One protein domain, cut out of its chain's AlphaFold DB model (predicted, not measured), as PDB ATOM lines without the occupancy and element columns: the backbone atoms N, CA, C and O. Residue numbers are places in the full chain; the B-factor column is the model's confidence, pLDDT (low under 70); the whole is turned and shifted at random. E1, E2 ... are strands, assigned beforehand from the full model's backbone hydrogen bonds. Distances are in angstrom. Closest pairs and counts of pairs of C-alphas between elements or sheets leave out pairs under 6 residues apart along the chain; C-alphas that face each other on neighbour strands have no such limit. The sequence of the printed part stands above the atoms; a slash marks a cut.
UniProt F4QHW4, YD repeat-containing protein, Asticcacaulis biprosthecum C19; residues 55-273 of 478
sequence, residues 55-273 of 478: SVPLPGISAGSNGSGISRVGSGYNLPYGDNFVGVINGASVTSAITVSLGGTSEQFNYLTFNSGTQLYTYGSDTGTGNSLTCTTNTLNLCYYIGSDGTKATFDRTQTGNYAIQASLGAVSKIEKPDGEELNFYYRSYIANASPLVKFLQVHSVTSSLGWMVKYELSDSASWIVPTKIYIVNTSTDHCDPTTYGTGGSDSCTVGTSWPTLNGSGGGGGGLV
ATOM      1  N   SER A  55     -11.917 -34.057  16.857       89.50
ATOM      2  CA  SER A  55     -11.269 -35.164  16.163       89.50
ATOM      3  C   SER A  55     -11.638 -35.108  14.685       89.50
ATOM      4  O   SER A  55     -12.801 -35.260  14.315       89.50
ATOM      5  N   VAL A  56     -10.644 -34.876  13.830       86.25
ATOM      6  CA  VAL A  56     -10.826 -34.932  12.376       86.25
ATOM      7  C   VAL A  56     -10.243 -36.236  11.843       86.25
ATOM      8  O   VAL A  56      -9.143 -36.619  12.262       86.25
ATOM      9  N   PRO A  57     -10.927 -36.914  10.907       81.44
ATOM     10  CA  PRO A  57     -10.326 -38.033  10.206       81.44
ATOM     11  C   PRO A  57      -9.139 -37.504   9.403       81.44
ATOM     12  O   PRO A  57      -9.287 -36.607   8.571       81.44
ATOM     13  N   LEU A  58      -7.949 -38.039   9.663       81.25
ATOM     14  CA  LEU A  58      -6.805 -37.763   8.810       81.25
ATOM     15  C   LEU A  58      -6.817 -38.683   7.595       81.25
ATOM     16  O   LEU A  58      -7.408 -39.765   7.648       81.25
ATOM     17  N   PRO A  59      -6.126 -38.297   6.510       82.00
ATOM     18  CA  PRO A  59      -5.951 -39.190   5.387       82.00
ATOM     19  C   PRO A  59      -5.366 -40.526   5.824       82.00
ATOM     20  O   PRO A  59      -4.345 -40.592   6.520       82.00
ATOM     21  N   GLY A  60      -6.048 -41.584   5.408       86.56
ATOM     22  CA  GLY A  60      -5.546 -42.937   5.504       86.56
ATOM     23  C   GLY A  60      -4.884 -43.368   4.204       86.56
ATOM     24  O   GLY A  60      -5.134 -42.802   3.140       86.56
ATOM     25  N   ILE A  61      -4.059 -44.400   4.304       89.38
ATOM     26  CA  ILE A  61      -3.593 -45.173   3.156       89.38
ATOM     27  C   ILE A  61      -3.934 -46.633   3.408       89.38
ATOM     28  O   ILE A  61      -3.820 -47.119   4.530       89.38
ATOM     29  N   SER A  62      -4.355 -47.336   2.369       93.12
ATOM     30  CA  SER A  62      -4.655 -48.761   2.439       93.12
ATOM     31  C   SER A  62      -4.202 -49.448   1.165       93.12
ATOM     32  O   SER A  62      -4.273 -48.854   0.089       93.12
ATOM     33  N   ALA A  63      -3.785 -50.702   1.276       92.88
ATOM     34  CA  ALA A  63      -3.542 -51.562   0.127       92.88
ATOM     35  C   ALA A  63      -4.016 -52.986   0.422       92.88
ATOM     36  O   ALA A  63      -4.092 -53.395   1.583       92.88
ATOM     37  N   GLY A  64      -4.320 -53.724  -0.646       90.25
ATOM     38  CA  GLY A  64      -4.846 -55.084  -0.583       90.25
ATOM     39  C   GLY A  64      -6.346 -55.182  -0.867       90.25
ATOM     40  O   GLY A  64      -6.985 -54.211  -1.274       90.25
ATOM     41  N   SER A  65      -6.890 -56.384  -0.709       86.06
ATOM     42  CA  SER A  65      -8.296 -56.732  -0.923       86.06
ATOM     43  C   SER A  65      -9.013 -57.029   0.401       86.06
ATOM     44  O   SER A  65      -8.396 -57.111   1.465       86.06
ATOM     45  N   ASN A  66     -10.335 -57.218   0.347       75.38
ATOM     46  CA  ASN A  66     -11.101 -57.705   1.495       75.38
ATOM     47  C   ASN A  66     -10.577 -59.085   1.923       75.38
ATOM     48  O   ASN A  66     -10.712 -60.056   1.180       75.38
ATOM     49  N   GLY A  67      -9.978 -59.154   3.113       74.44
ATOM     50  CA  GLY A  67      -9.378 -60.369   3.676       74.44
ATOM     51  C   GLY A  67      -7.865 -60.504   3.471       74.44
ATOM     52  O   GLY A  67      -7.267 -61.420   4.021       74.44
ATOM     53  N   SER A  68      -7.225 -59.607   2.714       78.88
ATOM     54  CA  SER A  68      -5.762 -59.524   2.623       78.88
ATOM     55  C   SER A  68      -5.338 -58.100   2.313       78.88
ATOM     56  O   SER A  68      -5.275 -57.693   1.154       78.88
ATOM     57  N   GLY A  69      -5.058 -57.328   3.356       89.50
ATOM     58  CA  GLY A  69      -4.637 -55.947   3.209       89.50
ATOM     59  C   GLY A  69      -4.225 -55.322   4.526       89.50
ATOM     60  O   GLY A  69      -4.454 -55.869   5.601       89.50
ATOM     61  N   ILE A  70      -3.631 -54.142   4.428       94.38
ATOM     62  CA  ILE A  70      -3.276 -53.324   5.580       94.38
ATOM     63  C   ILE A  70      -3.775 -51.904   5.337       94.38
ATOM     64  O   ILE A  70      -3.718 -51.385   4.221       94.38
ATOM     65  N   SER A  71      -4.307 -51.286   6.385       93.44
ATOM     66  CA  SER A  71      -4.810 -49.918   6.339       93.44
ATOM     67  C   SER A  71      -4.245 -49.139   7.507       93.44
ATOM     68  O   SER A  71      -4.279 -49.598   8.649       93.44
ATOM     69  N   ARG A  72      -3.725 -47.958   7.198       92.00
ATOM     70  CA  ARG A  72      -3.240 -46.973   8.149       92.00
ATOM     71  C   ARG A  72      -4.218 -45.813   8.155       92.00
ATOM     72  O   ARG A  72      -4.419 -45.181   7.122       92.00
ATOM     73  N   VAL A  73      -4.756 -45.475   9.320       88.56
ATOM     74  CA  VAL A  73      -5.662 -44.337   9.515       88.56
ATOM     75  C   VAL A  73      -5.148 -43.494  10.672       88.56
ATOM     76  O   VAL A  73      -4.939 -44.009  11.766       88.56
ATOM     77  N   GLY A  74      -4.935 -42.201  10.425       82.50
ATOM     78  CA  GLY A  74      -4.532 -41.255  11.463       82.50
ATOM     79  C   GLY A  74      -5.727 -40.724  12.260       82.50
ATOM     80  O   GLY A  74      -6.762 -40.378  11.693       82.50
ATOM     81  N   SER A  75      -5.546 -40.606  13.568       72.25
ATOM     82  CA  SER A  75      -6.448 -40.021  14.553       72.25
ATOM     83  C   SER A  75      -5.750 -38.858  15.277       72.25
ATOM     84  O   SER A  75      -5.293 -38.971  16.411       72.25
ATOM     85  N   GLY A  76      -5.687 -37.698  14.617       67.81
ATOM     86  CA  GLY A  76      -5.249 -36.441  15.236       67.81
ATOM     87  C   GLY A  76      -4.025 -35.790  14.594       67.81
ATOM     88  O   GLY A  76      -3.180 -36.435  13.991       67.81
ATOM     89  N   TYR A  77      -3.933 -34.466  14.734       59.72
ATOM     90  CA  TYR A  77      -2.968 -33.605  14.033       59.72
ATOM     91  C   TYR A  77      -1.495 -33.961  14.226       59.72
ATOM     92  O   TYR A  77      -0.659 -33.652  13.380       59.72
ATOM     93  N   ASN A  78      -1.172 -34.574  15.351       60.09
ATOM     94  CA  ASN A  78       0.190 -34.756  15.795       60.09
ATOM     95  C   ASN A  78       0.871 -35.925  15.075       60.09
ATOM     96  O   ASN A  78       1.583 -36.670  15.723       60.09
ATOM     97  N   LEU A  79       0.665 -36.091  13.761       51.59
ATOM     98  CA  LEU A  79       1.302 -37.134  12.963       51.59
ATOM     99  C   LEU A  79       2.789 -37.208  13.309       51.59
ATOM    100  O   LEU A  79       3.503 -36.211  13.158       51.59
ATOM    101  N   PRO A  80       3.248 -38.366  13.800       50.09
ATOM    102  CA  PRO A  80       2.606 -39.696  13.785       50.09
ATOM    103  C   PRO A  80       1.766 -40.112  15.015       50.09
ATOM    104  O   PRO A  80       1.277 -41.237  15.057       50.09
ATOM    105  N   TYR A  81       1.621 -39.279  16.038       65.69
ATOM    106  CA  TYR A  81       0.962 -39.606  17.306       65.69
ATOM    107  C   TYR A  81      -0.544 -39.729  17.099       65.69
ATOM    108  O   TYR A  81      -1.240 -38.739  16.879       65.69
ATOM    109  N   GLY A  82      -1.025 -40.966  17.189       71.94
ATOM    110  CA  GLY A  82      -2.419 -41.304  16.950       71.94
ATOM    111  C   GLY A  82      -2.608 -41.773  15.521       71.94
ATOM    112  O   GLY A  82      -3.119 -41.052  14.675       71.94
ATOM    113  N   ASP A  83      -2.187 -42.995  15.233       86.38
ATOM    114  CA  ASP A  83      -2.831 -43.790  14.201       86.38
ATOM    115  C   ASP A  83      -3.268 -45.126  14.785       86.38
ATOM    116  O   ASP A  83      -3.023 -45.437  15.955       86.38
ATOM    117  N   ASN A  84      -3.966 -45.905  13.973       89.88
ATOM    118  CA  ASN A  84      -4.465 -47.215  14.361       89.88
ATOM    119  C   ASN A  84      -3.357 -48.244  14.673       89.88
ATOM    120  O   ASN A  84      -3.685 -49.330  15.144       89.88
ATOM    121  N   PHE A  85      -2.080 -47.918  14.444       92.31
ATOM    122  CA  PHE A  85      -0.927 -48.753  14.785       92.31
ATOM    123  C   PHE A  85      -0.221 -48.327  16.075       92.31
ATOM    124  O   PHE A  85       0.732 -48.975  16.502       92.31
ATOM    125  N   VAL A  86      -0.693 -47.279  16.749       89.94
ATOM    126  CA  VAL A  86      -0.188 -46.942  18.078       89.94
ATOM    127  C   VAL A  86      -0.800 -47.890  19.110       89.94
ATOM    128  O   VAL A  86      -2.018 -47.926  19.305       89.94
ATOM    129  N   GLY A  87       0.065 -48.633  19.801       94.38
ATOM    130  CA  GLY A  87      -0.286 -49.421  20.977       94.38
ATOM    131  C   GLY A  87       0.700 -49.172  22.112       94.38
ATOM    132  O   GLY A  87       1.901 -49.375  21.937       94.38
ATOM    133  N   VAL A  88       0.215 -48.740  23.277       96.38
ATOM    134  CA  VAL A  88       1.059 -48.414  24.438       96.38
ATOM    135  C   VAL A  88       0.474 -48.882  25.763       96.38
ATOM    136  O   VAL A  88      -0.741 -49.004  25.914       96.38
ATOM    137  N   ILE A  89       1.361 -49.066  26.741       96.94
ATOM    138  CA  ILE A  89       1.018 -49.186  28.157       96.94
ATOM    139  C   ILE A  89       1.605 -47.990  28.901       96.94
ATOM    140  O   ILE A  89       2.815 -47.745  28.869       96.94
ATOM    141  N   ASN A  90       0.735 -47.277  29.611       96.50
ATOM    142  CA  ASN A  90       1.091 -46.143  30.451       96.50
ATOM    143  C   ASN A  90       0.692 -46.385  31.909       96.50
ATOM    144  O   ASN A  90      -0.349 -46.960  32.205       96.50
ATOM    145  N   GLY A  91       1.531 -45.931  32.830       94.12
ATOM    146  CA  GLY A  91       1.362 -46.086  34.271       94.12
ATOM    147  C   GLY A  91       2.626 -45.687  35.029       94.12
ATOM    148  O   GLY A  91       3.692 -45.524  34.430       94.12
ATOM    149  N   ALA A  92       2.508 -45.524  36.348       92.31
ATOM    150  CA  ALA A  92       3.646 -45.179  37.202       92.31
ATOM    151  C   ALA A  92       4.563 -46.390  37.445       92.31
ATOM    152  O   ALA A  92       5.785 -46.268  37.473       92.31
ATOM    153  N   SER A  93       3.964 -47.569  37.608       91.31
ATOM    154  CA  SER A  93       4.649 -48.850  37.784       91.31
ATOM    155  C   SER A  93       3.722 -50.010  37.412       91.31
ATOM    156  O   SER A  93       2.503 -49.850  37.322       91.31
ATOM    157  N   VAL A  94       4.279 -51.217  37.294       88.06
ATOM    158  CA  VAL A  94       3.488 -52.457  37.150       88.06
ATOM    159  C   VAL A  94       2.646 -52.795  38.387       88.06
ATOM    160  O   VAL A  94       1.753 -53.628  38.317       88.06
ATOM    161  N   THR A  95       2.881 -52.152  39.525       90.50
ATOM    162  CA  THR A  95       2.077 -52.338  40.746       90.50
ATOM    163  C   THR A  95       0.970 -51.294  40.901       90.50
ATOM    164  O   THR A  95       0.278 -51.285  41.915       90.50
ATOM    165  N   SER A  96       0.811 -50.399  39.924       93.19
ATOM    166  CA  SER A  96      -0.208 -49.345  39.910       93.19
ATOM    167  C   SER A  96      -1.310 -49.640  38.891       93.19
ATOM    168  O   SER A  96      -1.212 -50.604  38.129       93.19
ATOM    169  N   ALA A  97      -2.360 -48.815  38.870       93.12
ATOM    170  CA  ALA A  97      -3.311 -48.834  37.767       93.12
ATOM    171  C   ALA A  97      -2.591 -48.443  36.468       93.12
ATOM    172  O   ALA A  97      -1.846 -47.457  36.434       93.12
ATOM    173  N   ILE A  98      -2.817 -49.211  35.407       96.19
ATOM    174  CA  ILE A  98      -2.191 -48.999  34.102       96.19
ATOM    175  C   ILE A  98      -3.258 -48.765  33.043       96.19
ATOM    176  O   ILE A  98      -4.367 -49.274  33.139       96.19
ATOM    177  N   THR A  99      -2.938 -47.950  32.047       96.25
ATOM    178  CA  THR A  99      -3.798 -47.686  30.894       96.25
ATOM    179  C   THR A  99      -3.185 -48.349  29.675       96.25
ATOM    180  O   THR A  99      -2.032 -48.072  29.342       96.25
ATOM    181  N   VAL A 100      -3.953 -49.213  29.020       96.38
ATOM    182  CA  VAL A 100      -3.613 -49.765  27.708       96.38
ATOM    183  C   VAL A 100      -4.342 -48.941  26.666       96.38
ATOM    184  O   VAL A 100      -5.559 -48.790  26.743       96.38
ATOM    185  N   SER A 101      -3.608 -48.426  25.689       94.62
ATOM    186  CA  SER A 101      -4.184 -47.784  24.512       94.62
ATOM    187  C   SER A 101      -3.857 -48.636  23.298       94.62
ATOM    188  O   SER A 101      -2.685 -48.915  23.064       94.62
ATOM    189  N   LEU A 102      -4.869 -49.062  22.543       93.81
ATOM    190  CA  LEU A 102      -4.708 -49.933  21.379       93.81
ATOM    191  C   LEU A 102      -5.789 -49.622  20.339       93.81
ATOM    192  O   LEU A 102      -6.975 -49.560  20.664       93.81
ATOM    193  N   GLY A 103      -5.384 -49.405  19.084       86.62
ATOM    194  CA  GLY A 103      -6.328 -49.211  17.976       86.62
ATOM    195  C   GLY A 103      -7.260 -48.003  18.153       86.62
ATOM    196  O   GLY A 103      -8.403 -48.035  17.710       86.62
ATOM    197  N   GLY A 104      -6.802 -46.955  18.846       83.50
ATOM    198  CA  GLY A 104      -7.590 -45.748  19.120       83.50
ATOM    199  C   GLY A 104      -8.543 -45.845  20.315       83.50
ATOM    200  O   GLY A 104      -9.182 -44.851  20.650       83.50
ATOM    201  N   THR A 105      -8.617 -46.994  20.991       87.31
ATOM    202  CA  THR A 105      -9.320 -47.122  22.274       87.31
ATOM    203  C   THR A 105      -8.328 -47.077  23.428       87.31
ATOM    204  O   THR A 105      -7.120 -47.251  23.242       87.31
ATOM    205  N   SER A 106      -8.805 -46.760  24.629       90.81
ATOM    206  CA  SER A 106      -8.000 -46.818  25.846       90.81
ATOM    207  C   SER A 106      -8.817 -47.391  26.980       90.81
ATOM    208  O   SER A 106      -9.997 -47.079  27.125       90.81
ATOM    209  N   GLU A 107      -8.168 -48.207  27.791       92.69
ATOM    210  CA  GLU A 107      -8.787 -48.873  28.918       92.69
ATOM    211  C   GLU A 107      -7.848 -48.885  30.116       92.69
ATOM    212  O   GLU A 107      -6.641 -49.100  29.986       92.69
ATOM    213  N   GLN A 108      -8.422 -48.649  31.291       94.00
ATOM    214  CA  GLN A 108      -7.712 -48.721  32.555       94.00
ATOM    215  C   GLN A 108      -7.830 -50.121  33.160       94.00
ATOM    216  O   GLN A 108      -8.883 -50.758  33.109       94.00
ATOM    217  N   PHE A 109      -6.734 -50.566  33.757       94.06
ATOM    218  CA  PHE A 109      -6.580 -51.850  34.406       94.06
ATOM    219  C   PHE A 109      -6.042 -51.652  35.822       94.06
ATOM    220  O   PHE A 109      -4.975 -51.061  36.015       94.06
ATOM    221  N   ASN A 110      -6.746 -52.197  36.810       93.06
ATOM    222  CA  ASN A 110      -6.311 -52.216  38.202       93.06
ATOM    223  C   ASN A 110      -5.490 -53.474  38.499       93.06
ATOM    224  O   ASN A 110      -5.857 -54.586  38.114       93.06
ATOM    225  N   TYR A 111      -4.381 -53.297  39.219       92.50
ATOM    226  CA  TYR A 111      -3.551 -54.400  39.699       92.50
ATOM    227  C   TYR A 111      -4.353 -55.314  40.638       92.50
ATOM    228  O   TYR A 111      -4.973 -54.835  41.588       92.50
ATOM    229  N   LEU A 112      -4.325 -56.625  40.379       89.88
ATOM    230  CA  LEU A 112      -5.012 -57.626  41.198       89.88
ATOM    231  C   LEU A 112      -4.025 -58.425  42.047       89.88
ATOM    232  O   LEU A 112      -4.116 -58.432  43.272       89.88
ATOM    233  N   THR A 113      -3.100 -59.136  41.400       92.31
ATOM    234  CA  THR A 113      -2.231 -60.113  42.065       92.31
ATOM    235  C   THR A 113      -0.862 -60.219  41.399       92.31
ATOM    236  O   THR A 113      -0.700 -59.933  40.211       92.31
ATOM    237  N   PHE A 114       0.124 -60.671  42.178       92.69
ATOM    238  CA  PHE A 114       1.449 -61.065  41.706       92.69
ATOM    239  C   PHE A 114       1.703 -62.525  42.080       92.69
ATOM    240  O   PHE A 114       1.617 -62.901  43.251       92.69
ATOM    241  N   ASN A 115       2.030 -63.349  41.089       91.00
ATOM    242  CA  ASN A 115       2.447 -64.727  41.301       91.00
ATOM    243  C   ASN A 115       3.977 -64.800  41.265       91.00
ATOM    244  O   ASN A 115       4.581 -64.751  40.195       91.00
ATOM    245  N   SER A 116       4.605 -64.945  42.432       88.56
ATOM    246  CA  SER A 116       6.067 -64.993  42.558       88.56
ATOM    247  C   SER A 116       6.706 -66.193  41.856       88.56
ATOM    248  O   SER A 116       7.838 -66.081  41.392       88.56
ATOM    249  N   GLY A 117       5.988 -67.315  41.727       88.56
ATOM    250  CA  GLY A 117       6.486 -68.517  41.055       88.56
ATOM    251  C   GLY A 117       6.615 -68.351  39.539       88.56
ATOM    252  O   GLY A 117       7.547 -68.879  38.943       88.56
ATOM    253  N   THR A 118       5.713 -67.585  38.920       85.31
ATOM    254  CA  THR A 118       5.729 -67.297  37.469       85.31
ATOM    255  C   THR A 118       6.225 -65.891  37.134       85.31
ATOM    256  O   THR A 118       6.397 -65.568  35.961       85.31
ATOM    257  N   GLN A 119       6.472 -65.061  38.152       89.44
ATOM    258  CA  GLN A 119       6.789 -63.638  38.020       89.44
ATOM    259  C   GLN A 119       5.769 -62.878  37.153       89.44
ATOM    260  O   GLN A 119       6.138 -62.060  36.305       89.44
ATOM    261  N   LEU A 120       4.485 -63.183  37.363       91.06
ATOM    262  CA  LEU A 120       3.365 -62.682  36.570       91.06
ATOM    263  C   LEU A 120       2.489 -61.739  37.401       91.06
ATOM    264  O   LEU A 120       2.011 -62.108  38.473       91.06
ATOM    265  N   TYR A 121       2.267 -60.538  36.877       89.88
ATOM    266  CA  TYR A 121       1.284 -59.571  37.353       89.88
ATOM    267  C   TYR A 121      -0.011 -59.771  36.574       89.88
ATOM    268  O   TYR A 121       0.029 -59.862  35.346       89.88
ATOM    269  N   THR A 122      -1.141 -59.790  37.274       90.38
ATOM    270  CA  THR A 122      -2.474 -59.880  36.666       90.38
ATOM    271  C   THR A 122      -3.273 -58.631  36.989       90.38
ATOM    272  O   THR A 122      -3.253 -58.153  38.129       90.38
ATOM    273  N   TYR A 123      -4.004 -58.127  35.998       91.62
ATOM    274  CA  TYR A 123      -4.844 -56.944  36.134       91.62
ATOM    275  C   TYR A 123      -6.289 -57.234  35.729       91.62
ATOM    276  O   TYR A 123      -6.553 -58.085  34.879       91.62
ATOM    277  N   GLY A 124      -7.222 -56.501  36.333       86.19
ATOM    278  CA  GLY A 124      -8.637 -56.510  35.978       86.19
ATOM    279  C   GLY A 124      -9.009 -55.214  35.279       86.19
ATOM    280  O   GLY A 124      -8.625 -54.143  35.745       86.19
ATOM    281  N   SER A 125      -9.747 -55.309  34.173       89.75
ATOM    282  CA  SER A 125     -10.320 -54.142  33.501       89.75
ATOM    283  C   SER A 125     -11.247 -53.377  34.454       89.75
ATOM    284  O   SER A 125     -12.141 -53.958  35.072       89.75
ATOM    285  N   ASP A 126     -11.059 -52.062  34.545       85.81
ATOM    286  CA  ASP A 126     -11.878 -51.161  35.363       85.81
ATOM    287  C   ASP A 126     -13.310 -51.032  34.859       85.81
ATOM    288  O   ASP A 126     -14.237 -50.791  35.630       85.81
ATOM    289  N   THR A 127     -13.468 -51.136  33.545       81.19
ATOM    290  CA  THR A 127     -14.747 -51.118  32.834       81.19
ATOM    291  C   THR A 127     -15.338 -52.514  32.712       81.19
ATOM    292  O   THR A 127     -16.481 -52.676  32.295       81.19
ATOM    293  N   GLY A 128     -14.566 -53.534  33.083       78.19
ATOM    294  CA  GLY A 128     -14.930 -54.928  32.997       78.19
ATOM    295  C   GLY A 128     -15.414 -55.315  31.596       78.19
ATOM    296  O   GLY A 128     -16.459 -55.924  31.445       78.19
ATOM    297  N   THR A 129     -14.709 -54.935  30.552       81.31
ATOM    298  CA  THR A 129     -15.124 -55.173  29.154       81.31
ATOM    299  C   THR A 129     -14.955 -56.624  28.691       81.31
ATOM    300  O   THR A 129     -15.223 -56.926  27.536       81.31
ATOM    301  N   GLY A 130     -14.485 -57.529  29.553       82.19
ATOM    302  CA  GLY A 130     -13.983 -58.847  29.147       82.19
ATOM    303  C   GLY A 130     -12.502 -58.838  28.787       82.19
ATOM    304  O   GLY A 130     -11.915 -59.911  28.641       82.19
ATOM    305  N   ASN A 131     -11.885 -57.657  28.699       89.69
ATOM    306  CA  ASN A 131     -10.471 -57.526  28.397       89.69
ATOM    307  C   ASN A 131      -9.616 -57.930  29.602       89.69
ATOM    308  O   ASN A 131      -9.961 -57.678  30.762       89.69
ATOM    309  N   SER A 132      -8.468 -58.539  29.325       90.25
ATOM    310  CA  SER A 132      -7.510 -58.949  30.350       90.25
ATOM    311  C   SER A 132      -6.106 -58.491  30.006       90.25
ATOM    312  O   SER A 132      -5.756 -58.296  28.840       90.25
ATOM    313  N   LEU A 133      -5.301 -58.315  31.048       94.50
ATOM    314  CA  LEU A 133      -3.926 -57.878  30.929       94.50
ATOM    315  C   LEU A 133      -3.071 -58.618  31.945       94.50
ATOM    316  O   LEU A 133      -3.433 -58.751  33.117       94.50
ATOM    317  N   THR A 134      -1.917 -59.083  31.486       94.44
ATOM    318  CA  THR A 134      -0.885 -59.665  32.341       94.44
ATOM    319  C   THR A 134       0.480 -59.119  31.960       94.44
ATOM    320  O   THR A 134       0.702 -58.777  30.804       94.44
ATOM    321  N   CYS A 135       1.402 -59.026  32.914       94.44
ATOM    322  CA  CYS A 135       2.765 -58.554  32.668       94.44
ATOM    323  C   CYS A 135       3.787 -59.447  33.366       94.44
ATOM    324  O   CYS A 135       3.611 -59.798  34.531       94.44
ATOM    325  N   THR A 136       4.877 -59.787  32.685       92.50
ATOM    326  CA  THR A 136       6.002 -60.530  33.258       92.50
ATOM    327  C   THR A 136       7.100 -59.582  33.744       92.50
ATOM    328  O   THR A 136       7.297 -58.484  33.208       92.50
ATOM    329  N   THR A 137       7.848 -60.012  34.763       87.00
ATOM    330  CA  THR A 137       9.123 -59.385  35.181       87.00
ATOM    331  C   THR A 137      10.338 -60.276  34.954       87.00
ATOM    332  O   THR A 137      11.414 -60.010  35.480       87.00
ATOM    333  N   ASN A 138      10.172 -61.345  34.176       85.25
ATOM    334  CA  ASN A 138      11.292 -62.155  33.720       85.25
ATOM    335  C   ASN A 138      12.156 -61.381  32.706       85.25
ATOM    336  O   ASN A 138      11.863 -60.241  32.344       85.25
ATOM    337  N   THR A 139      13.210 -62.024  32.208       81.00
ATOM    338  CA  THR A 139      14.143 -61.448  31.225       81.00
ATOM    339  C   THR A 139      13.474 -60.890  29.968       81.00
ATOM    340  O   THR A 139      14.043 -60.000  29.345       81.00
ATOM    341  N   LEU A 140      12.277 -61.369  29.608       84.19
ATOM    342  CA  LEU A 140      11.552 -60.910  28.424       84.19
ATOM    343  C   LEU A 140      10.822 -59.577  28.642       84.19
ATOM    344  O   LEU A 140      10.616 -58.857  27.676       84.19
ATOM    345  N   ASN A 141      10.444 -59.235  29.884       92.38
ATOM    346  CA  ASN A 141       9.731 -57.994  30.217       92.38
ATOM    347  C   ASN A 141       8.543 -57.695  29.274       92.38
ATOM    348  O   ASN A 141       8.452 -56.610  28.702       92.38
ATOM    349  N   LEU A 142       7.618 -58.647  29.117       96.06
ATOM    350  CA  LEU A 142       6.473 -58.518  28.208       96.06
ATOM    351  C   LEU A 142       5.169 -58.295  28.973       96.06
ATOM    352  O   LEU A 142       5.011 -58.771  30.096       96.06
ATOM    353  N   CYS A 143       4.210 -57.620  28.348       96.50
ATOM    354  CA  CYS A 143       2.811 -57.653  28.766       96.50
ATOM    355  C   CYS A 143       1.930 -58.236  27.663       96.50
ATOM    356  O   CYS A 143       2.161 -57.981  26.484       96.50
ATOM    357  N   TYR A 144       0.901 -58.978  28.052       95.62
ATOM    358  CA  TYR A 144      -0.064 -59.604  27.159       95.62
ATOM    359  C   TYR A 144      -1.449 -59.050  27.459       95.62
ATOM    360  O   TYR A 144      -1.984 -59.265  28.549       95.62
ATOM    361  N   TYR A 145      -2.003 -58.334  26.491       95.44
ATOM    362  CA  TYR A 145      -3.386 -57.885  26.469       95.44
ATOM    363  C   TYR A 145      -4.212 -58.846  25.625       95.44
ATOM    364  O   TYR A 145      -3.771 -59.274  24.555       95.44
ATOM    365  N   ILE A 146      -5.418 -59.151  26.085       91.81
ATOM    366  CA  ILE A 146      -6.392 -59.947  25.346       91.81
ATOM    367  C   ILE A 146      -7.717 -59.197  25.377       91.81
ATOM    368  O   ILE A 146      -8.274 -58.982  26.456       91.81
ATOM    369  N   GLY A 147      -8.197 -58.816  24.200       90.94
ATOM    370  CA  GLY A 147      -9.496 -58.197  24.000       90.94
ATOM    371  C   GLY A 147     -10.635 -59.212  24.066       90.94
ATOM    372  O   GLY A 147     -10.460 -60.400  23.786       90.94
ATOM    373  N   SER A 148     -11.829 -58.739  24.405       85.75
ATOM    374  CA  SER A 148     -13.071 -59.515  24.394       85.75
ATOM    375  C   SER A 148     -13.439 -60.034  23.000       85.75
ATOM    376  O   SER A 148     -14.150 -61.026  22.877       85.75
ATOM    377  N   ASP A 149     -12.934 -59.377  21.956       85.19
ATOM    378  CA  ASP A 149     -13.047 -59.776  20.553       85.19
ATOM    379  C   ASP A 149     -12.087 -60.915  20.161       85.19
ATOM    380  O   ASP A 149     -12.187 -61.437  19.055       85.19
ATOM    381  N   GLY A 150     -11.173 -61.314  21.052       85.50
ATOM    382  CA  GLY A 150     -10.146 -62.325  20.806       85.50
ATOM    383  C   GLY A 150      -8.823 -61.762  20.281       85.50
ATOM    384  O   GLY A 150      -7.878 -62.534  20.096       85.50
ATOM    385  N   THR A 151      -8.722 -60.444  20.073       91.75
ATOM    386  CA  THR A 151      -7.471 -59.777  19.698       91.75
ATOM    387  C   THR A 151      -6.446 -59.951  20.815       91.75
ATOM    388  O   THR A 151      -6.727 -59.663  21.977       91.75
ATOM    389  N   LYS A 152      -5.227 -60.377  20.481       93.31
ATOM    390  CA  LYS A 152      -4.112 -60.460  21.432       93.31
ATOM    391  C   LYS A 152      -3.070 -59.421  21.074       93.31
ATOM    392  O   LYS A 152      -2.693 -59.319  19.916       93.31
ATOM    393  N   ALA A 153      -2.572 -58.677  22.050       96.88
ATOM    394  CA  ALA A 153      -1.467 -57.752  21.851       96.88
ATOM    395  C   ALA A 153      -0.345 -58.052  22.843       96.88
ATOM    396  O   ALA A 153      -0.571 -58.174  24.046       96.88
ATOM    397  N   THR A 154       0.872 -58.164  22.324       97.81
ATOM    398  CA  THR A 154       2.094 -58.277  23.115       97.81
ATOM    399  C   THR A 154       2.757 -56.915  23.162       97.81
ATOM    400  O   THR A 154       2.959 -56.292  22.122       97.81
ATOM    401  N   PHE A 155       3.106 -56.456  24.357       97.88
ATOM    402  CA  PHE A 155       3.828 -55.213  24.582       97.88
ATOM    403  C   PHE A 155       5.217 -55.519  25.117       97.88
ATOM    404  O   PHE A 155       5.362 -56.271  26.080       97.88
ATOM    405  N   ASP A 156       6.225 -54.902  24.514       97.25
ATOM    406  CA  ASP A 156       7.608 -54.965  24.958       97.25
ATOM    407  C   ASP A 156       7.889 -53.792  25.902       97.25
ATOM    408  O   ASP A 156       7.838 -52.619  25.515       97.25
ATOM    409  N   ARG A 157       8.185 -54.101  27.168       95.25
ATOM    410  CA  ARG A 157       8.435 -53.086  28.198       95.25
ATOM    411  C   ARG A 157       9.839 -52.489  28.129       95.25
ATOM    412  O   ARG A 157      10.136 -51.544  28.857       95.25
ATOM    413  N   THR A 158      10.711 -53.004  27.265       94.31
ATOM    414  CA  THR A 158      11.984 -52.350  26.929       94.31
ATOM    415  C   THR A 158      11.776 -51.202  25.928       94.31
ATOM    416  O   THR A 158      12.553 -50.237  25.894       94.31
ATOM    417  N   GLN A 159      10.665 -51.234  25.183       95.38
ATOM    418  CA  GLN A 159      10.242 -50.187  24.253       95.38
ATOM    419  C   GLN A 159       9.451 -49.093  24.975       95.38
ATOM    420  O   GLN A 159       8.235 -48.977  24.862       95.38
ATOM    421  N   THR A 160      10.163 -48.272  25.745       95.44
ATOM    422  CA  THR A 160       9.602 -47.075  26.392       95.44
ATOM    423  C   THR A 160       9.901 -45.795  25.616       95.44
ATOM    424  O   THR A 160      10.912 -45.714  24.913       95.44
ATOM    425  N   GLY A 161       9.052 -44.778  25.771       92.75
ATOM    426  CA  GLY A 161       9.204 -43.466  25.139       92.75
ATOM    427  C   GLY A 161       8.528 -42.359  25.947       92.75
ATOM    428  O   GLY A 161       7.423 -42.535  26.455       92.75
ATOM    429  N   ASN A 162       9.202 -41.214  26.081       90.56
ATOM    430  CA  ASN A 162       8.673 -40.016  26.743       90.56
ATOM    431  C   ASN A 162       7.936 -39.100  25.757       90.56
ATOM    432  O   ASN A 162       7.014 -38.379  26.135       90.56
ATOM    433  N   TYR A 163       8.389 -39.103  24.505       86.12
ATOM    434  CA  TYR A 163       7.866 -38.284  23.422       86.12
ATOM    435  C   TYR A 163       7.670 -39.146  22.190       86.12
ATOM    436  O   TYR A 163       8.140 -40.282  22.109       86.12
ATOM    437  N   ALA A 164       6.985 -38.548  21.230       83.44
ATOM    438  CA  ALA A 164       6.334 -39.234  20.148       83.44
ATOM    439  C   ALA A 164       5.234 -40.174  20.650       83.44
ATOM    440  O   ALA A 164       4.180 -39.711  21.094       83.44
ATOM    441  N   ILE A 165       5.493 -41.476  20.654       85.25
ATOM    442  CA  ILE A 165       4.620 -42.446  21.296       85.25
ATOM    443  C   ILE A 165       4.944 -42.460  22.793       85.25
ATOM    444  O   ILE A 165       6.000 -42.933  23.218       85.25
ATOM    445  N   GLN A 166       4.034 -41.908  23.599       89.75
ATOM    446  CA  GLN A 166       4.153 -41.929  25.056       89.75
ATOM    447  C   GLN A 166       3.834 -43.332  25.571       89.75
ATOM    448  O   GLN A 166       2.675 -43.740  25.630       89.75
ATOM    449  N   ALA A 167       4.895 -44.058  25.907       93.00
ATOM    450  CA  ALA A 167       4.879 -45.433  26.376       93.00
ATOM    451  C   ALA A 167       5.722 -45.507  27.650       93.00
ATOM    452  O   ALA A 167       6.920 -45.803  27.599       93.00
ATOM    453  N   SER A 168       5.131 -45.177  28.799       94.44
ATOM    454  CA  SER A 168       5.882 -45.138  30.058       94.44
ATOM    455  C   SER A 168       6.268 -46.531  30.558       94.44
ATOM    456  O   SER A 168       7.280 -46.666  31.243       94.44
ATOM    457  N   LEU A 169       5.493 -47.563  30.200       96.00
ATOM    458  CA  LEU A 169       5.737 -48.945  30.620       96.00
ATOM    459  C   LEU A 169       6.049 -49.904  29.472       96.00
ATOM    460  O   LEU A 169       6.647 -50.938  29.746       96.00
ATOM    461  N   GLY A 170       5.667 -49.595  28.232       96.56
ATOM    462  CA  GLY A 170       5.972 -50.422  27.063       96.56
ATOM    463  C   GLY A 170       5.133 -50.070  25.840       96.56
ATOM    464  O   GLY A 170       4.110 -49.389  25.954       96.56
ATOM    465  N   ALA A 171       5.555 -50.558  24.678       96.75
ATOM    466  CA  ALA A 171       4.874 -50.362  23.401       96.75
ATOM    467  C   ALA A 171       4.541 -51.708  22.748       96.75
ATOM    468  O   ALA A 171       5.203 -52.713  23.011       96.75
ATOM    469  N   VAL A 172       3.489 -51.746  21.930       97.69
ATOM    470  CA  VAL A 172       3.021 -52.978  21.283       97.69
ATOM    471  C   VAL A 172       4.081 -53.493  20.316       97.69
ATOM    472  O   VAL A 172       4.506 -52.756  19.441       97.69
ATOM    473  N   SER A 173       4.524 -54.736  20.457       97.69
ATOM    474  CA  SER A 173       5.471 -55.389  19.545       97.69
ATOM    475  C   SER A 173       4.780 -56.358  18.586       97.69
ATOM    476  O   SER A 173       5.264 -56.571  17.475       97.69
ATOM    477  N   LYS A 174       3.628 -56.916  18.980       97.69
ATOM    478  CA  LYS A 174       2.845 -57.851  18.165       97.69
ATOM    479  C   LYS A 174       1.349 -57.711  18.442       97.69
ATOM    480  O   LYS A 174       0.964 -57.553  19.597       97.69
ATOM    481  N   ILE A 175       0.515 -57.834  17.414       96.81
ATOM    482  CA  ILE A 175      -0.934 -58.044  17.532       96.81
ATOM    483  C   ILE A 175      -1.308 -59.310  16.764       96.81
ATOM    484  O   ILE A 175      -0.924 -59.459  15.614       96.81
ATOM    485  N   GLU A 176      -2.079 -60.203  17.368       94.81
ATOM    486  CA  GLU A 176      -2.740 -61.318  16.693       94.81
ATOM    487  C   GLU A 176      -4.235 -61.017  16.649       94.81
ATOM    488  O   GLU A 176      -4.883 -60.877  17.692       94.81
ATOM    489  N   LYS A 177      -4.783 -60.895  15.446       91.62
ATOM    490  CA  LYS A 177      -6.209 -60.666  15.243       91.62
ATOM    491  C   LYS A 177      -7.005 -61.967  15.421       91.62
ATOM    492  O   LYS A 177      -6.437 -63.064  15.353       91.62
ATOM    493  N   PRO A 178      -8.332 -61.880  15.625       85.62
ATOM    494  CA  PRO A 178      -9.180 -63.062  15.782       85.62
ATOM    495  C   PRO A 178      -9.139 -64.010  14.576       85.62
ATOM    496  O   PRO A 178      -9.192 -65.227  14.751       85.62
ATOM    497  N   ASP A 179      -8.968 -63.464  13.370       85.00
ATOM    498  CA  ASP A 179      -8.827 -64.209  12.111       85.00
ATOM    499  C   ASP A 179      -7.458 -64.901  11.937       85.00
ATOM    500  O   ASP A 179      -7.269 -65.664  10.991       85.00
ATOM    501  N   GLY A 180      -6.517 -64.687  12.863       88.50
ATOM    502  CA  GLY A 180      -5.171 -65.256  12.823       88.50
ATOM    503  C   GLY A 180      -4.144 -64.414  12.070       88.50
ATOM    504  O   GLY A 180      -2.981 -64.815  12.018       88.50
ATOM    505  N   GLU A 181      -4.519 -63.255  11.520       93.25
ATOM    506  CA  GLU A 181      -3.537 -62.301  11.014       93.25
ATOM    507  C   GLU A 181      -2.631 -61.832  12.161       93.25
ATOM    508  O   GLU A 181      -3.099 -61.425  13.228       93.25
ATOM    509  N   GLU A 182      -1.322 -61.850  11.927       96.25
ATOM    510  CA  GLU A 182      -0.341 -61.318  12.862       96.25
ATOM    511  C   GLU A 182       0.221 -60.009  12.325       96.25
ATOM    512  O   GLU A 182       0.701 -59.949  11.194       96.25
ATOM    513  N   LEU A 183       0.201 -58.976  13.160       96.88
ATOM    514  CA  LEU A 183       0.872 -57.711  12.928       96.88
ATOM    515  C   LEU A 183       2.113 -57.627  13.818       96.88
ATOM    516  O   LEU A 183       1.988 -57.723  15.036       96.88
ATOM    517  N   ASN A 184       3.294 -57.408  13.244       97.88
ATOM    518  CA  ASN A 184       4.527 -57.180  14.002       97.88
ATOM    519  C   ASN A 184       4.960 -55.723  13.876       97.88
ATOM    520  O   ASN A 184       4.917 -55.150  12.788       97.88
ATOM    521  N   PHE A 185       5.382 -55.134  14.990       97.19
ATOM    522  CA  PHE A 185       5.686 -53.715  15.111       97.19
ATOM    523  C   PHE A 185       7.169 -53.524  15.371       97.19
ATOM    524  O   PHE A 185       7.747 -54.127  16.277       97.19
ATOM    525  N   TYR A 186       7.770 -52.631  14.601       96.25
ATOM    526  CA  TYR A 186       9.179 -52.298  14.708       96.25
ATOM    527  C   TYR A 186       9.301 -50.821  15.017       96.25
ATOM    528  O   TYR A 186       8.620 -49.993  14.409       96.25
ATOM    529  N   TYR A 187      10.177 -50.492  15.960       93.62
ATOM    530  CA  TYR A 187      10.345 -49.132  16.442       93.62
ATOM    531  C   TYR A 187      11.732 -48.601  16.133       93.62
ATOM    532  O   TYR A 187      12.728 -49.319  16.214       93.62
ATOM    533  N   ARG A 188      11.789 -47.298  15.877       90.94
ATOM    534  CA  ARG A 188      13.009 -46.505  15.970       90.94
ATOM    535  C   ARG A 188      12.970 -45.758  17.297       90.94
ATOM    536  O   ARG A 188      11.952 -45.161  17.653       90.94
ATOM    537  N   SER A 189      14.080 -45.795  18.030       90.00
ATOM    538  CA  SER A 189      14.241 -44.993  19.241       90.00
ATOM    539  C   SER A 189      15.432 -44.056  19.118       90.00
ATOM    540  O   SER A 189      16.432 -44.381  18.478       90.00
ATOM    541  N   TYR A 190      15.305 -42.881  19.717       88.81
ATOM    542  CA  TYR A 190      16.351 -41.870  19.737       88.81
ATOM    543  C   TYR A 190      16.376 -41.186  21.096       88.81
ATOM    544  O   TYR A 190      15.328 -40.867  21.657       88.81
ATOM    545  N   ILE A 191      17.575 -40.957  21.622       89.06
ATOM    546  CA  ILE A 191      17.776 -40.244  22.880       89.06
ATOM    547  C   ILE A 191      18.303 -38.856  22.532       89.06
ATOM    548  O   ILE A 191      19.434 -38.717  22.066       89.06
ATOM    549  N   ALA A 192      17.484 -37.832  22.757       86.69
ATOM    550  CA  ALA A 192      17.929 -36.455  22.634       86.69
ATOM    551  C   ALA A 192      18.754 -36.066  23.862       86.69
ATOM    552  O   ALA A 192      18.357 -36.329  25.002       86.69
ATOM    553  N   ASN A 193      19.863 -35.366  23.622       85.44
ATOM    554  CA  ASN A 193      20.700 -34.760  24.659       85.44
ATOM    555  C   ASN A 193      20.021 -33.508  25.251       85.44
ATOM    556  O   ASN A 193      20.525 -32.393  25.134       85.44
ATOM    557  N   ALA A 194      18.846 -33.691  25.848       81.69
ATOM    558  CA  ALA A 194      18.156 -32.700  26.664       81.69
ATOM    559  C   ALA A 194      18.415 -32.978  28.156       81.69
ATOM    560  O   ALA A 194      18.869 -34.062  28.525       81.69
ATOM    561  N   SER A 195      18.137 -31.999  29.020       84.31
ATOM    562  CA  SER A 195      18.134 -32.183  30.475       84.31
ATOM    563  C   SER A 195      16.708 -31.962  30.994       84.31
ATOM    564  O   SER A 195      16.239 -30.822  30.938       84.31
ATOM    565  N   PRO A 196      15.992 -33.008  31.456       87.88
ATOM    566  CA  PRO A 196      16.402 -34.419  31.536       87.88
ATOM    567  C   PRO A 196      16.532 -35.088  30.156       87.88
ATOM    568  O   PRO A 196      15.976 -34.590  29.179       87.88
ATOM    569  N   LEU A 197      17.245 -36.225  30.084       87.69
ATOM    570  CA  LEU A 197      17.340 -37.025  28.856       87.69
ATOM    571  C   LEU A 197      15.943 -37.417  28.378       87.69
ATOM    572  O   LEU A 197      15.112 -37.879  29.161       87.69
ATOM    573  N   VAL A 198      15.709 -37.255  27.080       88.88
ATOM    574  CA  VAL A 198      14.412 -37.511  26.458       88.88
ATOM    575  C   VAL A 198      14.537 -38.658  25.464       88.88
ATOM    576  O   VAL A 198      15.306 -38.558  24.509       88.88
ATOM    577  N   LYS A 199      13.746 -39.724  25.649       91.12
ATOM    578  CA  LYS A 199      13.635 -40.824  24.683       91.12
ATOM    579  C   LYS A 199      12.418 -40.628  23.779       91.12
ATOM    580  O   LYS A 199      11.282 -40.577  24.254       91.12
ATOM    581  N   PHE A 200      12.665 -40.547  22.479       89.50
ATOM    582  CA  PHE A 200      11.655 -40.603  21.429       89.50
ATOM    583  C   PHE A 200      11.484 -42.053  20.995       89.50
ATOM    584  O   PHE A 200      12.477 -42.740  20.750       89.50
ATOM    585  N   LEU A 201      10.238 -42.508  20.902       91.81
ATOM    586  CA  LEU A 201       9.889 -43.832  20.401       91.81
ATOM    587  C   LEU A 201       8.867 -43.674  19.281       91.81
ATOM    588  O   LEU A 201       7.845 -43.014  19.469       91.81
ATOM    589  N   GLN A 202       9.144 -44.277  18.128       90.44
ATOM    590  CA  GLN A 202       8.300 -44.140  16.953       90.44
ATOM    591  C   GLN A 202       8.157 -45.469  16.219       90.44
ATOM    592  O   GLN A 202       9.151 -46.167  16.025       90.44
ATOM    593  N   VAL A 203       6.935 -45.807  15.793       92.50
ATOM    594  CA  VAL A 203       6.713 -46.939  14.884       92.50
ATOM    595  C   VAL A 203       7.414 -46.631  13.561       92.50
ATOM    596  O   VAL A 203       7.193 -45.579  12.962       92.50
ATOM    597  N   HIS A 204       8.275 -47.554  13.148       92.31
ATOM    598  CA  HIS A 204       9.089 -47.515  11.934       92.31
ATOM    599  C   HIS A 204       8.509 -48.400  10.836       92.31
ATOM    600  O   HIS A 204       8.475 -48.033   9.662       92.31
ATOM    601  N   SER A 205       8.017 -49.577  11.211       95.31
ATOM    602  CA  SER A 205       7.299 -50.449  10.294       95.31
ATOM    603  C   SER A 205       6.281 -51.311  11.028       95.31
ATOM    604  O   SER A 205       6.429 -51.605  12.218       95.31
ATOM    605  N   VAL A 206       5.236 -51.697  10.303       96.75
ATOM    606  CA  VAL A 206       4.254 -52.689  10.741       96.75
ATOM    607  C   VAL A 206       4.120 -53.724   9.644       96.75
ATOM    608  O   VAL A 206       3.763 -53.367   8.522       96.75
ATOM    609  N   THR A 207       4.410 -54.986   9.943       97.31
ATOM    610  CA  THR A 207       4.283 -56.091   8.985       97.31
ATOM    611  C   THR A 207       3.067 -56.931   9.301       97.31
ATOM    612  O   THR A 207       2.767 -57.152  10.464       97.31
ATOM    613  N   SER A 208       2.385 -57.406   8.269       97.25
ATOM    614  CA  SER A 208       1.284 -58.356   8.351       97.25
ATOM    615  C   SER A 208       1.749 -59.727   7.869       97.25
ATOM    616  O   SER A 208       2.457 -59.827   6.862       97.25
ATOM    617  N   SER A 209       1.297 -60.794   8.533       95.94
ATOM    618  CA  SER A 209       1.491 -62.178   8.076       95.94
ATOM    619  C   SER A 209       0.857 -62.463   6.707       95.94
ATOM    620  O   SER A 209       1.182 -63.468   6.080       95.94
ATOM    621  N   LEU A 210       0.015 -61.555   6.198       95.44
ATOM    622  CA  LEU A 210      -0.575 -61.603   4.858       95.44
ATOM    623  C   LEU A 210       0.345 -61.031   3.761       95.44
ATOM    624  O   LEU A 210      -0.082 -60.902   2.615       95.44
ATOM    625  N   GLY A 211       1.591 -60.673   4.091       95.62
ATOM    626  CA  GLY A 211       2.584 -60.180   3.127       95.62
ATOM    627  C   GLY A 211       2.517 -58.676   2.861       95.62
ATOM    628  O   GLY A 211       3.043 -58.205   1.858       95.62
ATOM    629  N   TRP A 212       1.880 -57.903   3.739       97.00
ATOM    630  CA  TRP A 212       1.816 -56.444   3.635       97.00
ATOM    631  C   TRP A 212       2.701 -55.774   4.683       97.00
ATOM    632  O   TRP A 212       2.876 -56.294   5.781       97.00
ATOM    633  N   MET A 213       3.240 -54.599   4.371       96.81
ATOM    634  CA  MET A 213       3.975 -53.780   5.328       96.81
ATOM    635  C   MET A 213       3.609 -52.309   5.171       96.81
ATOM    636  O   MET A 213       3.631 -51.786   4.063       96.81
ATOM    637  N   VAL A 214       3.338 -51.631   6.285       95.62
ATOM    638  CA  VAL A 214       3.367 -50.165   6.362       95.62
ATOM    639  C   VAL A 214       4.777 -49.760   6.779       95.62
ATOM    640  O   VAL A 214       5.259 -50.217   7.816       95.62
ATOM    641  N   LYS A 215       5.438 -48.908   5.997       94.19
ATOM    642  CA  LYS A 215       6.765 -48.359   6.303       94.19
ATOM    643  C   LYS A 215       6.655 -46.856   6.544       94.19
ATOM    644  O   LYS A 215       5.940 -46.167   5.815       94.19
ATOM    645  N   TYR A 216       7.366 -46.367   7.554       91.69
ATOM    646  CA  TYR A 216       7.461 -44.954   7.906       91.69
ATOM    647  C   TYR A 216       8.901 -44.487   7.652       91.69
ATOM    648  O   TYR A 216       9.819 -44.945   8.320       91.69
ATOM    649  N   GLU A 217       9.111 -43.574   6.706       89.88
ATOM    650  CA  GLU A 217      10.392 -42.878   6.545       89.88
ATOM    651  C   GLU A 217      10.413 -41.697   7.508       89.88
ATOM    652  O   GLU A 217       9.651 -40.732   7.368       89.88
ATOM    653  N   LEU A 218      11.269 -41.783   8.517       86.62
ATOM    654  CA  LEU A 218      11.312 -40.828   9.614       86.62
ATOM    655  C   LEU A 218      12.377 -39.757   9.355       86.62
ATOM    656  O   LEU A 218      13.451 -40.045   8.835       86.62
ATOM    657  N   SER A 219      12.102 -38.511   9.739       84.62
ATOM    658  CA  SER A 219      13.087 -37.432   9.651       84.62
ATOM    659  C   SER A 219      14.301 -37.704  10.546       84.62
ATOM    660  O   SER A 219      14.139 -38.041  11.718       84.62
ATOM    661  N   ASP A 220      15.505 -37.417  10.053       77.19
ATOM    662  CA  ASP A 220      16.765 -37.575  10.801       77.19
ATOM    663  C   ASP A 220      17.058 -36.448  11.809       77.19
ATOM    664  O   ASP A 220      18.174 -36.309  12.313       77.19
ATOM    665  N   SER A 221      16.071 -35.606  12.121       74.12
ATOM    666  CA  SER A 221      16.297 -34.478  13.019       74.12
ATOM    667  C   SER A 221      16.401 -34.940  14.478       74.12
ATOM    668  O   SER A 221      15.518 -35.613  15.007       74.12
ATOM    669  N   ALA A 222      17.466 -34.509  15.157       67.31
ATOM    670  CA  ALA A 222      17.724 -34.768  16.578       67.31
ATOM    671  C   ALA A 222      16.662 -34.179  17.532       67.31
ATOM    672  O   ALA A 222      16.694 -34.424  18.735       67.31
ATOM    673  N   SER A 223      15.749 -33.351  17.031       70.44
ATOM    674  CA  SER A 223      14.753 -32.657  17.853       70.44
ATOM    675  C   SER A 223      13.333 -33.155  17.610       70.44
ATOM    676  O   SER A 223      12.482 -32.978  18.478       70.44
ATOM    677  N   TRP A 224      13.076 -33.792  16.462       74.69
ATOM    678  CA  TRP A 224      11.782 -34.382  16.149       74.69
ATOM    679  C   TRP A 224      11.907 -35.545  15.159       74.69
ATOM    680  O   TRP A 224      12.420 -35.372  14.055       74.69
ATOM    681  N   ILE A 225      11.391 -36.714  15.535       78.62
ATOM    682  CA  ILE A 225      11.201 -37.859  14.644       78.62
ATOM    683  C   ILE A 225       9.750 -37.845  14.173       78.62
ATOM    684  O   ILE A 225       8.861 -38.327  14.871       78.62
ATOM    685  N   VAL A 226       9.515 -37.275  12.994       81.50
ATOM    686  CA  VAL A 226       8.205 -37.293  12.334       81.50
ATOM    687  C   VAL A 226       8.310 -38.061  11.015       81.50
ATOM    688  O   VAL A 226       9.346 -37.966  10.351       81.50
ATOM    689  N   PRO A 227       7.285 -38.823  10.597       85.44
ATOM    690  CA  PRO A 227       7.276 -39.411   9.275       85.44
ATOM    691  C   PRO A 227       7.240 -38.313   8.224       85.44
ATOM    692  O   PRO A 227       6.347 -37.466   8.204       85.44
ATOM    693  N   THR A 228       8.218 -38.362   7.338       86.06
ATOM    694  CA  THR A 228       8.277 -37.567   6.110       86.06
ATOM    695  C   THR A 228       7.562 -38.281   4.969       86.06
ATOM    696  O   THR A 228       7.016 -37.638   4.076       86.06
ATOM    697  N   LYS A 229       7.477 -39.612   5.039       87.19
ATOM    698  CA  LYS A 229       6.754 -40.442   4.085       87.19
ATOM    699  C   LYS A 229       6.251 -41.710   4.764       87.19
ATOM    700  O   LYS A 229       6.915 -42.271   5.629       87.19
ATOM    701  N   ILE A 230       5.056 -42.147   4.401       89.81
ATOM    702  CA  ILE A 230       4.430 -43.385   4.860       89.81
ATOM    703  C   ILE A 230       3.934 -44.098   3.615       89.81
ATOM    704  O   ILE A 230       3.267 -43.483   2.790       89.81
ATOM    705  N   TYR A 231       4.232 -45.375   3.449       92.44
ATOM    706  CA  TYR A 231       3.756 -46.129   2.291       92.44
ATOM    707  C   TYR A 231       3.478 -47.578   2.650       92.44
ATOM    708  O   TYR A 231       3.951 -48.082   3.669       92.44
ATOM    709  N   ILE A 232       2.677 -48.231   1.812       94.38
ATOM    710  CA  ILE A 232       2.310 -49.634   1.989       94.38
ATOM    711  C   ILE A 232       2.910 -50.468   0.870       94.38
ATOM    712  O   ILE A 232       2.556 -50.271  -0.283       94.38
ATOM    713  N   VAL A 233       3.747 -51.439   1.212       94.88
ATOM    714  CA  VAL A 233       4.379 -52.360   0.261       94.88
ATOM    715  C   VAL A 233       3.844 -53.778   0.442       94.88
ATOM    716  O   VAL A 233       3.583 -54.213   1.566       94.88
ATOM    717  N   ASN A 234       3.693 -54.514  -0.659       95.56
ATOM    718  CA  ASN A 234       3.527 -55.961  -0.604       95.56
ATOM    719  C   ASN A 234       4.909 -56.627  -0.582       95.56
ATOM    720  O   ASN A 234       5.617 -56.636  -1.592       95.56
ATOM    721  N   THR A 235       5.281 -57.207   0.556       94.12
ATOM    722  CA  THR A 235       6.606 -57.796   0.791       94.12
ATOM    723  C   THR A 235       6.851 -59.083   0.010       94.12
ATOM    724  O   THR A 235       8.000 -59.506  -0.105       94.12
ATOM    725  N   SER A 236       5.803 -59.693  -0.562       91.81
ATOM    726  CA  SER A 236       5.946 -60.812  -1.504       91.81
ATOM    727  C   SER A 236       6.342 -60.363  -2.914       91.81
ATOM    728  O   SER A 236       6.864 -61.166  -3.684       91.81
ATOM    729  N   THR A 237       6.093 -59.094  -3.257       94.38
ATOM    730  CA  THR A 237       6.423 -58.509  -4.565       94.38
ATOM    731  C   THR A 237       7.721 -57.714  -4.499       94.38
ATOM    732  O   THR A 237       8.647 -57.993  -5.253       94.38
ATOM    733  N   ASP A 238       7.802 -56.757  -3.573       93.38
ATOM    734  CA  ASP A 238       8.976 -55.915  -3.357       93.38
ATOM    735  C   ASP A 238       9.511 -56.169  -1.946       93.38
ATOM    736  O   ASP A 238       8.845 -55.878  -0.949       93.38
ATOM    737  N   HIS A 239      10.723 -56.721  -1.846       91.25
ATOM    738  CA  HIS A 239      11.323 -56.985  -0.545       91.25
ATOM    739  C   HIS A 239      11.595 -55.674   0.197       91.25
ATOM    740  O   HIS A 239      12.242 -54.760  -0.316       91.25
ATOM    741  N   CYS A 240      11.155 -55.622   1.450       93.56
ATOM    742  CA  CYS A 240      11.540 -54.577   2.374       93.56
ATOM    743  C   CYS A 240      11.869 -55.171   3.734       93.56
ATOM    744  O   CYS A 240      11.049 -55.883   4.315       93.56
ATOM    745  N   ASP A 241      13.052 -54.857   4.252       93.56
ATOM    746  CA  ASP A 241      13.417 -55.229   5.610       93.56
ATOM    747  C   ASP A 241      12.663 -54.328   6.610       93.56
ATOM    748  O   ASP A 241      12.782 -53.090   6.563       93.56
ATOM    749  N   PRO A 242      11.870 -54.914   7.526       94.25
ATOM    750  CA  PRO A 242      11.151 -54.139   8.528       94.25
ATOM    751  C   PRO A 242      12.081 -53.443   9.531       94.25
ATOM    752  O   PRO A 242      11.706 -52.399  10.071       94.25
ATOM    753  N   THR A 243      13.281 -53.990   9.751       92.25
ATOM    754  CA  THR A 243      14.263 -53.545  10.750       92.25
ATOM    755  C   THR A 243      15.304 -52.586  10.199       92.25
ATOM    756  O   THR A 243      15.799 -51.749  10.952       92.25
ATOM    757  N   THR A 244      15.620 -52.667   8.902       87.69
ATOM    758  CA  THR A 244      16.587 -51.751   8.295       87.69
ATOM    759  C   THR A 244      16.079 -50.320   8.435       87.69
ATOM    760  O   THR A 244      14.960 -49.984   8.006       87.69
ATOM    761  N   TYR A 245      16.925 -49.497   9.055       79.75
ATOM    762  CA  TYR A 245      16.832 -48.053   9.010       79.75
ATOM    763  C   TYR A 245      18.162 -47.454   8.531       79.75
ATOM    764  O   TYR A 245      19.232 -47.820   9.019       79.75
ATOM    765  N   GLY A 246      18.106 -46.580   7.531       64.31
ATOM    766  CA  GLY A 246      19.278 -45.934   6.951       64.31
ATOM    767  C   GLY A 246      19.775 -44.798   7.840       64.31
ATOM    768  O   GLY A 246      18.999 -43.958   8.290       64.31
ATOM    769  N   THR A 247      21.082 -44.726   8.081       62.34
ATOM    770  CA  THR A 247      21.702 -43.495   8.577       62.34
ATOM    771  C   THR A 247      21.783 -42.496   7.417       62.34
ATOM    772  O   THR A 247      22.428 -42.775   6.411       62.34
ATOM    773  N   GLY A 248      21.127 -41.335   7.524       61.62
ATOM    774  CA  GLY A 248      21.138 -40.308   6.470       61.62
ATOM    775  C   GLY A 248      19.909 -40.301   5.550       61.62
ATOM    776  O   GLY A 248      20.018 -39.908   4.391       61.62
ATOM    777  N   GLY A 249      18.748 -40.737   6.043       57.41
ATOM    778  CA  GLY A 249      17.457 -40.533   5.385       57.41
ATOM    779  C   GLY A 249      17.142 -41.489   4.237       57.41
ATOM    780  O   GLY A 249      16.060 -41.401   3.664       57.41
ATOM    781  N   SER A 250      18.023 -42.437   3.910       61.31
ATOM    782  CA  SER A 250      17.728 -43.511   2.953       61.31
ATOM    783  C   SER A 250      17.003 -44.677   3.639       61.31
ATOM    784  O   SER A 250      17.444 -45.824   3.577       61.31
ATOM    785  N   ASP A 251      15.892 -44.369   4.312       67.00
ATOM    786  CA  ASP A 251      14.965 -45.321   4.952       67.00
ATOM    787  C   ASP A 251      14.042 -46.021   3.932       67.00
ATOM    788  O   ASP A 251      12.971 -46.532   4.264       67.00
ATOM    789  N   SER A 252      14.446 -46.041   2.661       70.12
ATOM    790  CA  SER A 252      13.621 -46.493   1.552       70.12
ATOM    791  C   SER A 252      13.823 -47.979   1.275       70.12
ATOM    792  O   SER A 252      14.938 -48.432   1.016       70.12
ATOM    793  N   CYS A 253      12.722 -48.727   1.238       84.19
ATOM    794  CA  CYS A 253      12.688 -50.028   0.577       84.19
ATOM    795  C   CYS A 253      13.087 -49.840  -0.903       84.19
ATOM    796  O   CYS A 253      12.627 -48.890  -1.542       84.19
ATOM    797  N   THR A 254      13.878 -50.749  -1.478       82.31
ATOM    798  CA  THR A 254      14.102 -50.772  -2.932       82.31
ATOM    799  C   THR A 254      12.846 -51.319  -3.608       82.31
ATOM    800  O   THR A 254      12.714 -52.525  -3.790       82.31
ATOM    801  N   VAL A 255      11.892 -50.441  -3.922       83.88
ATOM    802  CA  VAL A 255      10.617 -50.819  -4.552       83.88
ATOM    803  C   VAL A 255      10.714 -50.719  -6.070       83.88
ATOM    804  O   VAL A 255      11.068 -49.668  -6.606       83.88
ATOM    805  N   GLY A 256      10.403 -51.811  -6.773       85.25
ATOM    806  CA  GLY A 256      10.235 -51.801  -8.226       85.25
ATOM    807  C   GLY A 256       8.863 -51.276  -8.657       85.25
ATOM    808  O   GLY A 256       8.711 -50.809  -9.785       85.25
ATOM    809  N   THR A 257       7.873 -51.324  -7.756       86.69
ATOM    810  CA  THR A 257       6.479 -50.939  -8.018       86.69
ATOM    811  C   THR A 257       6.112 -49.614  -7.344       86.69
ATOM    812  O   THR A 257       6.590 -49.286  -6.257       86.69
ATOM    813  N   SER A 258       5.217 -48.842  -7.969       88.31
ATOM    814  CA  SER A 258       4.595 -47.669  -7.347       88.31
ATOM    815  C   SER A 258       3.541 -48.097  -6.324       88.31
ATOM    816  O   SER A 258       2.500 -48.650  -6.685       88.31
ATOM    817  N   TRP A 259       3.796 -47.809  -5.053       90.38
ATOM    818  CA  TRP A 259       2.917 -48.152  -3.938       90.38
ATOM    819  C   TRP A 259       2.154 -46.930  -3.394       90.38
ATOM    820  O   TRP A 259       2.671 -45.809  -3.474       90.38
ATOM    821  N   PRO A 260       0.956 -47.108  -2.795       90.19
ATOM    822  CA  PRO A 260       0.232 -46.018  -2.136       90.19
ATOM    823  C   PRO A 260       1.108 -45.319  -1.093       90.19
ATOM    824  O   PRO A 260       1.693 -45.984  -0.234       90.19
ATOM    825  N   THR A 261       1.199 -43.988  -1.169       88.75
ATOM    826  CA  THR A 261       2.160 -43.199  -0.388       88.75
ATOM    827  C   THR A 261       1.532 -41.920   0.173       88.75
ATOM    828  O   THR A 261       0.979 -41.096  -0.544       88.75
ATOM    829  N   LEU A 262       1.692 -41.689   1.467       86.88
ATOM    830  CA  LEU A 262       1.369 -40.446   2.157       86.88
ATOM    831  C   LEU A 262       2.667 -39.701   2.474       86.88
ATOM    832  O   LEU A 262       3.516 -40.230   3.182       86.88
ATOM    833  N   ASN A 263       2.825 -38.470   1.997       85.56
ATOM    834  CA  ASN A 263       3.982 -37.634   2.318       85.56
ATOM    835  C   ASN A 263       3.628 -36.635   3.421       85.56
ATOM    836  O   ASN A 263       2.662 -35.878   3.332       85.56
ATOM    837  N   GLY A 264       4.436 -36.615   4.472       76.12
ATOM    838  CA  GLY A 264       4.377 -35.595   5.508       76.12
ATOM    839  C   GLY A 264       5.248 -34.405   5.123       76.12
ATOM    840  O   GLY A 264       6.446 -34.561   4.898       76.12
ATOM    841  N   SER A 265       4.687 -33.195   5.101       66.56
ATOM    842  CA  SER A 265       5.511 -31.989   5.191       66.56
ATOM    843  C   SER A 265       5.909 -31.809   6.652       66.56
ATOM    844  O   SER A 265       5.072 -31.486   7.496       66.56
ATOM    845  N   GLY A 266       7.174 -32.086   6.978       58.34
ATOM    846  CA  GLY A 266       7.701 -31.901   8.328       58.34
ATOM    847  C   GLY A 266       7.482 -30.461   8.796       58.34
ATOM    848  O   GLY A 266       7.996 -29.530   8.184       58.34
ATOM    849  N   GLY A 267       6.706 -30.282   9.867       55.47
ATOM    850  CA  GLY A 267       6.419 -28.967  10.446       55.47
ATOM    851  C   GLY A 267       4.930 -28.648  10.521       55.47
ATOM    852  O   GLY A 267       4.431 -27.849   9.743       55.47
ATOM    853  N   GLY A 268       4.232 -29.249  11.488       53.59
ATOM    854  CA  GLY A 268       3.027 -28.680  12.103       53.59
ATOM    855  C   GLY A 268       1.960 -28.066  11.182       53.59
ATOM    856  O   GLY A 268       1.436 -27.000  11.490       53.59
ATOM    857  N   GLY A 269       1.607 -28.695  10.065       53.31
ATOM    858  CA  GLY A 269       0.564 -28.120   9.217       53.31
ATOM    859  C   GLY A 269       0.406 -28.816   7.882       53.31
ATOM    860  O   GLY A 269       0.938 -28.359   6.881       53.31
ATOM    861  N   GLY A 270      -0.376 -29.894   7.865       52.31
ATOM    862  CA  GLY A 270      -0.811 -30.557   6.635       52.31
ATOM    863  C   GLY A 270       0.021 -31.770   6.229       52.31
ATOM    864  O   GLY A 270       1.224 -31.847   6.463       52.31
ATOM    865  N   GLY A 271      -0.669 -32.748   5.644       54.28
ATOM    866  CA  GLY A 271      -0.085 -33.928   5.017       54.28
ATOM    867  C   GLY A 271      -0.495 -33.961   3.548       54.28
ATOM    868  O   GLY A 271      -1.665 -33.770   3.204       54.28
ATOM    869  N   LEU A 272       0.468 -34.192   2.667       54.31
ATOM    870  CA  LEU A 272       0.235 -34.401   1.245       54.31
ATOM    871  C   LEU A 272      -0.059 -35.883   1.019       54.31
ATOM    872  O   LEU A 272       0.813 -36.725   1.209       54.31
ATOM    873  N   VAL A 273      -1.270 -36.227   0.589       57.78
ATOM    874  CA  VAL A 273      -1.570 -37.591   0.138       57.78
ATOM    875  C   VAL A 273      -1.225 -37.661  -1.342       57.78
ATOM    876  O   VAL A 273      -1.738 -36.864  -2.125       57.78
TER     877      VAL A 273
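What this domain is: This is residues 55 to 273 of the 478 residues of the protein "YD repeat-containing protein" of Asticcacaulis biprosthecum C19 (UniProt F4QHW4). One long antiparallel strand meander, E3 to E16, rolls up at one end into a flattened, closed barrel of eight strands, E3 to E10, and runs on at the other end as an open sheet, E11 to E16. The small hairpin of E1 and E2 packs on one face of this open part, beside E13 and E14. The printed part has 219 residues with sixteen named strands, E1 to E16 in chain order, and no named helix; the class is all strand, though under half of the residues, 102, are in named strands. It is compact, with a radius of gyration of the C-alphas of 17.6 A and spans of 52 by 47 by 35 A.

Where its parts are: Find C-alpha 61 at (-3.593, -45.173, 3.156), where E1, residues 61 to 65, begins; E2 follows at 68 to 72. Next come E3, 87 to 90; E4, 98 to 102; and E5, 105 to 115, 28.5 A long, which bends by 62 degrees at residue 112. Read on through E6, 120 to 125; E7, 132 to 136; E8, 142 to 146; E9, 152 to 156; and E10, 170 to 176. E11, 182 to 192, is 32.4 A long and starts at C-alpha 182, (-0.341, -61.318, 12.862); E12, 198 to 208, measures 30.6 A. E13, 212 to 218, E14, 227 to 234, E15, 261 to 264, and E16, 271 to 273, end at C-alpha 273, (-1.570, -37.591, 0.138).

How they stand to each other: Look first at the hairpin of E1 and E2, where N 63 and O 70 are 3.0 A apart. The closest C-alphas of E1 and E14 are those of Ala 63 and Ile 232, 6.4 A apart; those of E2 and E13 are Ile 70 and Trp 212, 6.3 A. E2 and E3 are apart. From E3 to E16 runs a meander, each strand the antiparallel neighbour of the one before. E10 and E3 close the barrel, with N 172 and O 87 at 2.9 A. On the same side of E10 as E3 lies E11, with N 183 and O 175 at 2.7 A. E11 and E12 form a hairpin, with N 190 and O 200 at 3.0 A. E16 is antiparallel to E15, with N 263 and O 272 at 2.8 A.

The domain as a whole: The C-alphas farthest apart, of Ser 116 and Ser 258, are 52.8 A from each other. The printed part has no cut. Long links join E2 to E3, E9 to E10 and E14 to E15. Look for pLDDT under 70 at residues 76 to 81, 222, 246 to 251 and 265 to 273.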